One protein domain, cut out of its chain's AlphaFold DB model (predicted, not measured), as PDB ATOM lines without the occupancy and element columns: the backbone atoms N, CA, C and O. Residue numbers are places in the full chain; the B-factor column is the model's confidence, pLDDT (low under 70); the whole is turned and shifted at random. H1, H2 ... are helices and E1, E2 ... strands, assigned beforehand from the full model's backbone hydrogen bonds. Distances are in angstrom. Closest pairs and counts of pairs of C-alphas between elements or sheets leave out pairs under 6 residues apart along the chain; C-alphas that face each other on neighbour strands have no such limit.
ATOM      1  N   ALA A  82     -18.747  16.886 -65.884       91.50
ATOM      2  CA  ALA A  82     -19.779  17.837 -65.484       91.50
ATOM      3  C   ALA A  82     -20.487  17.415 -64.182       91.50
ATOM      4  O   ALA A  82     -20.664  18.240 -63.292       91.50
ATOM      5  N   ASP A  83     -20.834  16.131 -64.034       92.50
ATOM      6  CA  ASP A  83     -21.510  15.619 -62.831       92.50
ATOM      7  C   ASP A  83     -20.623  15.735 -61.581       92.50
ATOM      8  O   ASP A  83     -21.104  16.076 -60.500       92.50
ATOM      9  N   ARG A  84     -19.312  15.493 -61.726       90.06
ATOM     10  CA  ARG A  84     -18.330  15.653 -60.644       90.06
ATOM     11  C   ARG A  84     -18.077  17.121 -60.317       90.06
ATOM     12  O   ARG A  84     -18.014  17.432 -59.139       90.06
ATOM     13  N   ALA A  85     -18.013  18.012 -61.307       90.19
ATOM     14  CA  ALA A  85     -17.923  19.454 -61.060       90.19
ATOM     15  C   ALA A  85     -19.182  20.000 -60.352       90.19
ATOM     16  O   ALA A  85     -19.078  20.850 -59.470       90.19
ATOM     17  N   ILE A  86     -20.373  19.478 -60.679       91.31
ATOM     18  CA  ILE A  86     -21.615  19.784 -59.952       91.31
ATOM     19  C   ILE A  86     -21.530  19.276 -58.506       91.31
ATOM     20  O   ILE A  86     -21.780  20.057 -57.591       91.31
ATOM     21  N   ALA A  87     -21.135  18.018 -58.281       88.69
ATOM     22  CA  ALA A  87     -20.956  17.471 -56.933       88.69
ATOM     23  C   ALA A  87     -19.927  18.269 -56.107       88.69
ATOM     24  O   ALA A  87     -20.213  18.642 -54.975       88.69
ATOM     25  N   GLU A  88     -18.783  18.610 -56.700       87.44
ATOM     26  CA  GLU A  88     -17.739  19.440 -56.095       87.44
ATOM     27  C   GLU A  88     -18.248  20.859 -55.791       87.44
ATOM     28  O   GLU A  88     -17.960  21.399 -54.728       87.44
ATOM     29  N   SER A  89     -19.055  21.473 -56.665       87.06
ATOM     30  CA  SER A  89     -19.682  22.771 -56.367       87.06
ATOM     31  C   SER A  89     -20.666  22.707 -55.195       87.06
ATOM     32  O   SER A  89     -20.719  23.643 -54.400       87.06
ATOM     33  N   LEU A  90     -21.403  21.601 -55.043       85.94
ATOM     34  CA  LEU A  90     -22.320  21.394 -53.921       85.94
ATOM     35  C   LEU A  90     -21.546  21.154 -52.620       85.94
ATOM     36  O   LEU A  90     -21.862  21.773 -51.609       85.94
ATOM     37  N   GLU A  91     -20.485  20.345 -52.654       81.19
ATOM     38  CA  GLU A  91     -19.590  20.118 -51.512       81.19
ATOM     39  C   GLU A  91     -18.835  21.398 -51.105       81.19
ATOM     40  O   GLU A  91     -18.665  21.669 -49.916       81.19
ATOM     41  N   ASN A  92     -18.460  22.251 -52.063       80.12
ATOM     42  CA  ASN A  92     -17.934  23.591 -51.791       80.12
ATOM     43  C   ASN A  92     -18.992  24.508 -51.148       80.12
ATOM     44  O   ASN A  92     -18.680  25.207 -50.188       80.12
ATOM     45  N   ILE A  93     -20.248  24.495 -51.610       80.38
ATOM     46  CA  ILE A  93     -21.330  25.263 -50.970       80.38
ATOM     47  C   ILE A  93     -21.555  24.771 -49.532       80.38
ATOM     48  O   ILE A  93     -21.496  25.586 -48.610       80.38
ATOM     49  N   GLU A  94     -21.719  23.460 -49.319       77.88
ATOM     50  CA  GLU A  94     -21.877  22.864 -47.982       77.88
ATOM     51  C   GLU A  94     -20.694  23.212 -47.061       77.88
ATOM     52  O   GLU A  94     -20.908  23.658 -45.935       77.88
ATOM     53  N   SER A  95     -19.452  23.084 -47.547       75.06
ATOM     54  CA  SER A  95     -18.243  23.353 -46.751       75.06
ATOM     55  C   SER A  95     -17.960  24.835 -46.482       75.06
ATOM     56  O   SER A  95     -17.236  25.162 -45.535       75.06
ATOM     57  N   THR A  96     -18.553  25.755 -47.252       74.00
ATOM     58  CA  THR A  96     -18.489  27.196 -46.944       74.00
ATOM     59  C   THR A  96     -19.424  27.627 -45.809       74.00
ATOM     60  O   THR A  96     -19.174  28.678 -45.208       74.00
ATOM     61  N   ASP A  97     -20.440  26.834 -45.440       77.06
ATOM     62  CA  ASP A  97     -21.331  27.169 -44.322       77.06
ATOM     63  C   ASP A  97     -20.722  26.810 -42.954       77.06
ATOM     64  O   ASP A  97     -21.027  25.811 -42.291       77.06
ATOM     65  N   LEU A  98     -19.873  27.724 -42.482       75.56
ATOM     66  CA  LEU A  98     -19.312  27.704 -41.135       75.56
ATOM     67  C   LEU A  98     -20.391  27.672 -40.032       75.56
ATOM     68  O   LEU A  98     -20.138  27.108 -38.966       75.56
ATOM     69  N   ALA A  99     -21.578  28.255 -40.239       77.06
ATOM     70  CA  ALA A  99     -22.630  28.281 -39.222       77.06
ATOM     71  C   ALA A  99     -23.291  26.901 -39.074       77.06
ATOM     72  O   ALA A  99     -23.412  26.404 -37.949       77.06
ATOM     73  N   ALA A 100     -23.616  26.241 -40.189       75.44
ATOM     74  CA  ALA A 100     -24.077  24.856 -40.193       75.44
ATOM     75  C   ALA A 100     -23.031  23.919 -39.567       75.44
ATOM     76  O   ALA A 100     -23.372  23.093 -38.715       75.44
ATOM     77  N   HIS A 101     -21.744  24.067 -39.902       76.19
ATOM     78  CA  HIS A 101     -20.679  23.267 -39.288       76.19
ATOM     79  C   HIS A 101     -20.538  23.492 -37.776       76.19
ATOM     80  O   HIS A 101     -20.440  22.516 -37.028       76.19
ATOM     81  N   LEU A 102     -20.580  24.738 -37.293       76.81
ATOM     82  CA  LEU A 102     -20.497  25.042 -35.858       76.81
ATOM     83  C   LEU A 102     -21.724  24.544 -35.077       76.81
ATOM     84  O   LEU A 102     -21.580  24.068 -33.948       76.81
ATOM     85  N   TYR A 103     -22.919  24.585 -35.669       76.06
ATOM     86  CA  TYR A 103     -24.118  24.012 -35.057       76.06
ATOM     87  C   TYR A 103     -24.081  22.474 -35.037       76.06
ATOM     88  O   TYR A 103     -24.391  21.854 -34.018       76.06
ATOM     89  N   ASN A 104     -23.613  21.834 -36.111       76.75
ATOM     90  CA  ASN A 104     -23.387  20.388 -36.128       76.75
ATOM     91  C   ASN A 104     -22.317  19.965 -35.102       76.75
ATOM     92  O   ASN A 104     -22.496  18.968 -34.399       76.75
ATOM     93  N   ALA A 105     -21.267  20.773 -34.913       77.44
ATOM     94  CA  ALA A 105     -20.289  20.597 -33.839       77.44
ATOM     95  C   ALA A 105     -20.921  20.688 -32.438       77.44
ATOM     96  O   ALA A 105     -20.548  19.919 -31.549       77.44
ATOM     97  N   HIS A 106     -21.882  21.599 -32.229       74.94
ATOM     98  CA  HIS A 106     -22.643  21.697 -30.978       74.94
ATOM     99  C   HIS A 106     -23.515  20.458 -30.751       74.94
ATOM    100  O   HIS A 106     -23.440  19.867 -29.677       74.94
ATOM    101  N   ASN A 107     -24.250  19.996 -31.766       74.19
ATOM    102  CA  ASN A 107     -25.079  18.789 -31.672       74.19
ATOM    103  C   ASN A 107     -24.270  17.527 -31.340       74.19
ATOM    104  O   ASN A 107     -24.691  16.746 -30.484       74.19
ATOM    105  N   LEU A 108     -23.091  17.346 -31.945       73.62
ATOM    106  CA  LEU A 108     -22.166  16.270 -31.570       73.62
ATOM    107  C   LEU A 108     -21.740  16.410 -30.099       73.62
ATOM    108  O   LEU A 108     -21.944  15.493 -29.306       73.62
ATOM    109  N   LYS A 109     -21.280  17.598 -29.682       73.25
ATOM    110  CA  LYS A 109     -20.939  17.897 -28.274       73.25
ATOM    111  C   LYS A 109     -22.131  17.813 -27.307       73.25
ATOM    112  O   LYS A 109     -21.915  17.742 -26.100       73.25
ATOM    113  N   ARG A 110     -23.377  17.821 -27.795       73.69
ATOM    114  CA  ARG A 110     -24.600  17.645 -26.998       73.69
ATOM    115  C   ARG A 110     -24.954  16.170 -26.797       73.69
ATOM    116  O   ARG A 110     -25.337  15.821 -25.686       73.69
ATOM    117  N   ARG A 111     -24.788  15.312 -27.816       70.88
ATOM    118  CA  ARG A 111     -24.904  13.836 -27.690       70.88
ATOM    119  C   ARG A 111     -23.867  13.264 -26.719       70.88
ATOM    120  O   ARG A 111     -24.186  12.419 -25.886       70.88
ATOM    121  N   LEU A 112     -22.667  13.837 -26.773       72.88
ATOM    122  CA  LEU A 112     -21.533  13.543 -25.906       72.88
ATOM    123  C   LEU A 112     -21.698  14.009 -24.450       72.88
ATOM    124  O   LEU A 112     -20.775  13.805 -23.666       72.88
ATOM    125  N   ARG A 113     -22.813  14.643 -24.052       72.88
ATOM    126  CA  ARG A 113     -23.012  15.042 -22.648       72.88
ATOM    127  C   ARG A 113     -23.267  13.830 -21.755       72.88
ATOM    128  O   ARG A 113     -23.965  12.893 -22.142       72.88
ATOM    129  N   LEU A 114     -22.721  13.886 -20.546       71.44
ATOM    130  CA  LEU A 114     -23.069  12.971 -19.462       71.44
ATOM    131  C   LEU A 114     -24.547  13.182 -19.052       71.44
ATOM    132  O   LEU A 114     -25.037  14.313 -19.141       71.44
ATOM    133  N   PRO A 115     -25.264  12.140 -18.587       74.12
ATOM    134  CA  PRO A 115     -26.604  12.276 -18.017       74.12
ATOM    135  C   PRO A 115     -26.671  13.283 -16.862       74.12
ATOM    136  O   PRO A 115     -25.705  13.463 -16.120       74.12
ATOM    137  N   GLU A 116     -27.838  13.897 -16.662       65.88
ATOM    138  CA  GLU A 116     -28.051  14.961 -15.665       65.88
ATOM    139  C   GLU A 116     -27.655  14.513 -14.243       65.88
ATOM    140  O   GLU A 116     -26.936  15.233 -13.551       65.88
ATOM    141  N   GLU A 117     -27.958  13.263 -13.872       69.88
ATOM    142  CA  GLU A 117     -27.539  12.633 -12.609       69.88
ATOM    143  C   GLU A 117     -26.016  12.609 -12.376       69.88
ATOM    144  O   GLU A 117     -25.559  12.471 -11.240       69.88
ATOM    145  N   GLN A 118     -25.203  12.654 -13.432       65.50
ATOM    146  CA  GLN A 118     -23.743  12.732 -13.346       65.50
ATOM    147  C   GLN A 118     -23.260  14.187 -13.402       65.50
ATOM    148  O   GLN A 118     -22.323  14.534 -12.686       65.50
ATOM    149  N   LEU A 119     -23.935  15.054 -14.166       65.50
ATOM    150  CA  LEU A 119     -23.645  16.491 -14.205       65.50
ATOM    151  C   LEU A 119     -23.842  17.162 -12.838       65.50
ATOM    152  O   LEU A 119     -22.997  17.955 -12.435       65.50
ATOM    153  N   GLU A 120     -24.874  16.787 -12.075       66.88
ATOM    154  CA  GLU A 120     -25.098  17.280 -10.701       66.88
ATOM    155  C   GLU A 120     -23.934  16.977  -9.737       66.88
ATOM    156  O   GLU A 120     -23.732  17.685  -8.747       66.88
ATOM    157  N   LYS A 121     -23.141  15.937 -10.026       73.88
ATOM    158  CA  LYS A 121     -21.966  15.546  -9.233       73.88
ATOM    159  C   LYS A 121     -20.719  16.362  -9.611       73.88
ATOM    160  O   LYS A 121     -19.774  16.425  -8.824       73.88
ATOM    161  N   ILE A 122     -20.710  17.009 -10.780       70.56
ATOM    162  CA  ILE A 122     -19.594  17.823 -11.278       70.56
ATOM    163  C   ILE A 122     -19.744  19.256 -10.766       70.56
ATOM    164  O   ILE A 122     -20.459  20.085 -11.324       70.56
ATOM    165  N   LYS A 123     -19.003  19.570  -9.702       60.50
ATOM    166  CA  LYS A 123     -18.981  20.912  -9.097       60.50
ATOM    167  C   LYS A 123     -18.133  21.929  -9.882       60.50
ATOM    168  O   LYS A 123     -18.161  23.123  -9.577       60.50
ATOM    169  N   ASP A 124     -17.393  21.466 -10.888       54.66
ATOM    170  CA  ASP A 124     -16.404  22.246 -11.629       54.66
ATOM    171  C   ASP A 124     -17.034  23.026 -12.789       54.66
ATOM    172  O   ASP A 124     -17.062  22.610 -13.947       54.66
ATOM    173  N   TRP A 125     -17.492  24.232 -12.464       55.25
ATOM    174  CA  TRP A 125     -18.030  25.240 -13.385       55.25
ATOM    175  C   TRP A 125     -17.003  25.814 -14.383       55.25
ATOM    176  O   TRP A 125     -17.362  26.642 -15.216       55.25
ATOM    177  N   GLN A 126     -15.729  25.413 -14.299       47.81
ATOM    178  CA  GLN A 126     -14.618  26.014 -15.050       47.81
ATOM    179  C   GLN A 126     -14.339  25.372 -16.417       47.81
ATOM    180  O   GLN A 126     -13.629  25.968 -17.223       47.81
ATOM    181  N   SER A 127     -14.875  24.181 -16.710       59.97
ATOM    182  CA  SER A 127     -14.718  23.574 -18.041       59.97
ATOM    183  C   SER A 127     -15.932  22.743 -18.448       59.97
ATOM    184  O   SER A 127     -16.223  21.713 -17.840       59.97
ATOM    185  N   LYS A 128     -16.607  23.143 -19.536       62.75
ATOM    186  CA  LYS A 128     -17.690  22.348 -20.148       62.75
ATOM    187  C   LYS A 128     -17.200  20.977 -20.639       62.75
ATOM    188  O   LYS A 128     -17.987  20.049 -20.761       62.75
ATOM    189  N   ASP A 129     -15.896  20.814 -20.849       63.50
ATOM    190  CA  ASP A 129     -15.247  19.534 -21.150       63.50
ATOM    191  C   ASP A 129     -15.276  18.518 -19.996       63.50
ATOM    192  O   ASP A 129     -14.959  17.346 -20.207       63.50
ATOM    193  N   ALA A 130     -15.618  18.925 -18.770       65.69
ATOM    194  CA  ALA A 130     -15.931  17.988 -17.693       65.69
ATOM    195  C   ALA A 130     -17.282  17.289 -17.931       65.69
ATOM    196  O   ALA A 130     -17.439  16.138 -17.547       65.69
ATOM    197  N   TRP A 131     -18.218  17.953 -18.618       67.12
ATOM    198  CA  TRP A 131     -19.581  17.476 -18.884       67.12
ATOM    199  C   TRP A 131     -19.675  16.497 -20.064       67.12
ATOM    200  O   TRP A 131     -20.778  16.078 -20.411       67.12
ATOM    201  N   LEU A 132     -18.549  16.171 -20.707       72.50
ATOM    202  CA  LEU A 132     -18.470  15.274 -21.861       72.50
ATOM    203  C   LEU A 132     -18.010  13.868 -21.445       72.50
ATOM    204  O   LEU A 132     -17.047  13.747 -20.680       72.50
ATOM    205  N   LYS A 133     -18.654  12.842 -22.019       74.25
ATOM    206  CA  LYS A 133     -18.246  11.423 -21.990       74.25
ATOM    207  C   LYS A 133     -16.783  11.256 -22.396       74.25
ATOM    208  O   LYS A 133     -16.303  11.984 -23.273       74.25
ATOM    209  N   LYS A 134     -16.070  10.295 -21.797       71.94
ATOM    210  CA  LYS A 134     -14.641  10.038 -22.084       71.94
ATOM    211  C   LYS A 134     -14.316   8.547 -22.129       71.94
ATOM    212  O   LYS A 134     -14.895   7.751 -21.400       71.94
ATOM    213  N   GLY A 135     -13.329   8.186 -22.950       67.75
ATOM    214  CA  GLY A 135     -12.860   6.805 -23.070       67.75
ATOM    215  C   GLY A 135     -13.952   5.877 -23.602       67.75
ATOM    216  O   GLY A 135     -14.561   6.162 -24.629       67.75
ATOM    217  N   GLU A 136     -14.198   4.774 -22.899       58.09
ATOM    218  CA  GLU A 136     -15.154   3.728 -23.292       58.09
ATOM    219  C   GLU A 136     -16.602   4.237 -23.401       58.09
ATOM    220  O   GLU A 136     -17.355   3.751 -24.241       58.09
ATOM    221  N   GLU A 137     -16.976   5.286 -22.656       60.47
ATOM    222  CA  GLU A 137     -18.299   5.933 -22.742       60.47
ATOM    223  C   GLU A 137     -18.595   6.567 -24.115       60.47
ATOM    224  O   GLU A 137     -19.739   6.923 -24.400       60.47
ATOM    225  N   LEU A 138     -17.575   6.739 -24.965       62.28
ATOM    226  CA  LEU A 138     -17.723   7.222 -26.340       62.28
ATOM    227  C   LEU A 138     -18.214   6.136 -27.306       62.28
ATOM    228  O   LEU A 138     -18.554   6.464 -28.440       62.28
ATOM    229  N   GLN A 139     -18.212   4.860 -26.908       67.94
ATOM    230  CA  GLN A 139     -18.618   3.756 -27.775       67.94
ATOM    231  C   GLN A 139     -20.142   3.606 -27.772       67.94
ATOM    232  O   GLN A 139     -20.759   3.310 -26.748       67.94
ATOM    233  N   PHE A 140     -20.751   3.771 -28.943       66.12
ATOM    234  CA  PHE A 140     -22.169   3.529 -29.174       66.12
ATOM    235  C   PHE A 140     -22.348   2.409 -30.200       66.12
ATOM    236  O   PHE A 140     -21.539   2.235 -31.108       66.12
ATOM    237  N   ARG A 141     -23.427   1.637 -30.059       65.06
ATOM    238  CA  ARG A 141     -23.775   0.588 -31.015       65.06
ATOM    239  C   ARG A 141     -24.770   1.133 -32.027       65.06
ATOM    240  O   ARG A 141     -25.924   1.364 -31.662       65.06
ATOM    241  N   ASP A 142     -24.346   1.313 -33.274       63.31
ATOM    242  CA  ASP A 142     -25.234   1.810 -34.328       63.31
ATOM    243  C   ASP A 142     -26.434   0.855 -34.510       63.31
ATOM    244  O   ASP A 142     -26.232  -0.334 -34.778       63.31
ATOM    245  N   PRO A 143     -27.691   1.326 -34.372       58.66
ATOM    246  CA  PRO A 143     -28.872   0.487 -34.562       58.66
ATOM    247  C   PRO A 143     -29.074   0.008 -36.008       58.66
ATOM    248  O   PRO A 143     -29.912  -0.870 -36.212       58.66
ATOM    249  N   LEU A 144     -28.367   0.566 -37.000       57.06
ATOM    250  CA  LEU A 144     -28.529   0.200 -38.411       57.06
ATOM    251  C   LEU A 144     -27.538  -0.880 -38.885       57.06
ATOM    252  O   LEU A 144     -27.935  -1.785 -39.617       57.06
ATOM    253  N   THR A 145     -26.272  -0.814 -38.463       66.06
ATOM    254  CA  THR A 145     -25.221  -1.800 -38.793       66.06
ATOM    255  C   THR A 145     -24.951  -2.806 -37.673       66.06
ATOM    256  O   THR A 145     -24.549  -3.934 -37.950       66.06
ATOM    257  N   GLY A 146     -25.189  -2.436 -36.411       60.56
ATOM    258  CA  GLY A 146     -24.902  -3.266 -35.240       60.56
ATOM    259  C   GLY A 146     -23.431  -3.290 -34.801       60.56
ATOM    260  O   GLY A 146     -23.141  -3.976 -33.810       60.56
ATOM    261  N   ASP A 147     -22.548  -2.558 -35.491       68.38
ATOM    262  CA  ASP A 147     -21.134  -2.341 -35.147       68.38
ATOM    263  C   ASP A 147     -21.000  -1.408 -33.914       68.38
ATOM    264  O   ASP A 147     -21.934  -0.684 -33.551       68.38
ATOM    265  N   LEU A 148     -19.835  -1.428 -33.253       61.91
ATOM    266  CA  LEU A 148     -19.461  -0.450 -32.221       61.91
ATOM    267  C   LEU A 148     -18.696   0.708 -32.874       61.91
ATOM    268  O   LEU A 148     -17.566   0.525 -33.326       61.91
ATOM    269  N   GLU A 149     -19.295   1.896 -32.897       67.06
ATOM    270  CA  GLU A 149     -18.676   3.127 -33.395       67.06
ATOM    271  C   GLU A 149     -18.350   4.083 -32.239       67.06
ATOM    272  O   GLU A 149     -19.022   4.096 -31.206       67.06
ATOM    273  N   THR A 150     -17.319   4.913 -32.402       64.44
ATOM    274  CA  THR A 150     -16.978   5.969 -31.441       64.44
ATOM    275  C   THR A 150     -17.651   7.290 -31.817       64.44
ATOM    276  O   THR A 150     -17.531   7.770 -32.944       64.44
ATOM    277  N   GLU A 151     -18.353   7.915 -30.866       68.00
ATOM    278  CA  GLU A 151     -18.958   9.235 -31.062       68.00
ATOM    279  C   GLU A 151     -17.880  10.278 -31.421       68.00
ATOM    280  O   GLU A 151     -16.929  10.503 -30.671       68.00
ATOM    281  N   LEU A 152     -18.043  10.944 -32.570       69.94
ATOM    282  CA  LEU A 152     -17.091  11.929 -33.089       69.94
ATOM    283  C   LEU A 152     -16.987  13.156 -32.165       69.94
ATOM    284  O   LEU A 152     -17.825  14.059 -32.223       69.94
ATOM    285  N   VAL A 153     -15.929  13.215 -31.350       66.94
ATOM    286  CA  VAL A 153     -15.602  14.355 -30.475       66.94
ATOM    287  C   VAL A 153     -14.874  15.450 -31.270       66.94
ATOM    288  O   VAL A 153     -13.700  15.275 -31.608       66.94
ATOM    289  N   PRO A 154     -15.485  16.619 -31.548       65.81
ATOM    290  CA  PRO A 154     -14.820  17.656 -32.326       65.81
ATOM    291  C   PRO A 154     -13.825  18.430 -31.452       65.81
ATOM    292  O   PRO A 154     -14.201  18.978 -30.408       65.81
ATOM    293  N   SER A 155     -12.558  18.494 -31.878       64.62
ATOM    294  CA  SER A 155     -11.466  19.049 -31.063       64.62
ATOM    295  C   SER A 155     -11.710  20.507 -30.643       64.62
ATOM    296  O   SER A 155     -12.330  21.294 -31.365       64.62
ATOM    297  N   ARG A 156     -11.185  20.906 -29.472       63.53
ATOM    298  CA  ARG A 156     -11.317  22.289 -28.965       63.53
ATOM    299  C   ARG A 156     -10.840  23.324 -29.987       63.53
ATOM    300  O   ARG A 156     -11.513  24.334 -30.180       63.53
ATOM    301  N   LEU A 157      -9.714  23.037 -30.649       62.38
ATOM    302  CA  LEU A 157      -9.060  23.915 -31.620       62.38
ATOM    303  C   LEU A 157      -9.880  24.105 -32.903       62.38
ATOM    304  O   LEU A 157      -9.868  25.201 -33.457       62.38
ATOM    305  N   TRP A 158     -10.623  23.085 -33.348       63.41
ATOM    306  CA  TRP A 158     -11.512  23.195 -34.513       63.41
ATOM    307  C   TRP A 158     -12.650  24.203 -34.273       63.41
ATOM    308  O   TRP A 158     -13.027  24.945 -35.172       63.41
ATOM    309  N   THR A 159     -13.120  24.320 -33.026       61.53
ATOM    310  CA  THR A 159     -14.140  25.301 -32.606       61.53
ATOM    311  C   THR A 159     -13.572  26.598 -31.990       61.53
ATOM    312  O   THR A 159     -14.311  27.352 -31.360       61.53
ATOM    313  N   ALA A 160     -12.267  26.883 -32.113       63.50
ATOM    314  CA  ALA A 160     -11.602  27.976 -31.384       63.50
ATOM    315  C   ALA A 160     -11.592  29.332 -32.131       63.50
ATOM    316  O   ALA A 160     -10.545  29.807 -32.578       63.50
ATOM    317  N   TRP A 161     -12.746  29.999 -32.220       64.75
ATOM    318  CA  TRP A 161     -12.888  31.318 -32.861       64.75
ATOM    319  C   TRP A 161     -12.440  32.500 -31.960       64.75
ATOM    320  O   TRP A 161     -12.624  32.426 -30.744       64.75
TER     321      TRP A 161
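This is residues 82 to 161 of the 781 residues of an uncharacterized protein of Paraphaeosphaeria sporulosa (UniProt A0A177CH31). Two helices of similar length, H1 and H2, meet near their ends in a wide V, and H1 sticks out as a free arm. Beyond H2 the printed part makes a wide loose loop through the short helix H3, then reaches the short helix H4 and a small two-stranded hairpin, E1 and E2, from which residues 151 to 161 run back past H2. The 80 printed residues hold four named helices and two named strands in the order H1, H2, H3, H4, E1, E2; the sheet, E1 - E2, is antiparallel and the class is mostly helix. The whole is loose, with a radius of gyration of the C-alphas of 16.8 A, and flat, spanning 56 by 36 by 17 A.

H1, residues 82 to 96, and H2, residues 98 to 111, are close but not clearly touching; their closest C-alphas, those of Ser 95 and His 101, are 7.9 A apart. They run the same way at a steep tilt of 69 degrees, only just short of about perpendicular. H3, residues 116 to 119, is apart from H2 and from H4, residues 135 to 138. H4 has a tight link to E1, residues 139 to 141. E1 and E2, residues 148 to 150, form a hairpin, antiparallel, with 139 degrees between their directions. N 140 and O 149 are within hydrogen-bond range at 2.9 A, as are N 149 and O 140 at 2.9 A. The closest C-alphas of H4 and E2, those of Leu 138 and Thr 150, are 5.3 A apart. H2 is apart from E1 and from E2. In H1 and H2 every O i to N i+4 pair is within hydrogen-bond range; H3 and H4 are too short for such a pair.

H1 begins at C-alpha 82, at (-19.779, 17.837, -65.484), and is 20.8 A long from first to last C-alpha. H2 is 20.1 A long and ends at C-alpha 111, at (-24.904, 13.836, -27.690). H3 measures 4.9 A and H4 5.9 A. E1 and E2 measure 6.9 A each, and E2 ends at C-alpha 150, at (-16.978, 5.969, -31.441).

The two C-alphas farthest apart, those of Ala 82 and Lys 123, are 56.5 A apart. Residues 82 to 100 stand free, of which 82 to 96 belong to H1 and 98 to 100 to H2; the body without them spans 38 by 30 by 17 A. The printed part has no cut. The link from H3 to H4, residues 120 to 134, is long. The mean pLDDT of the printed part is 70.7, and 41 residues are under 70: 116 to 120, 123 to 131 and 135 to 161.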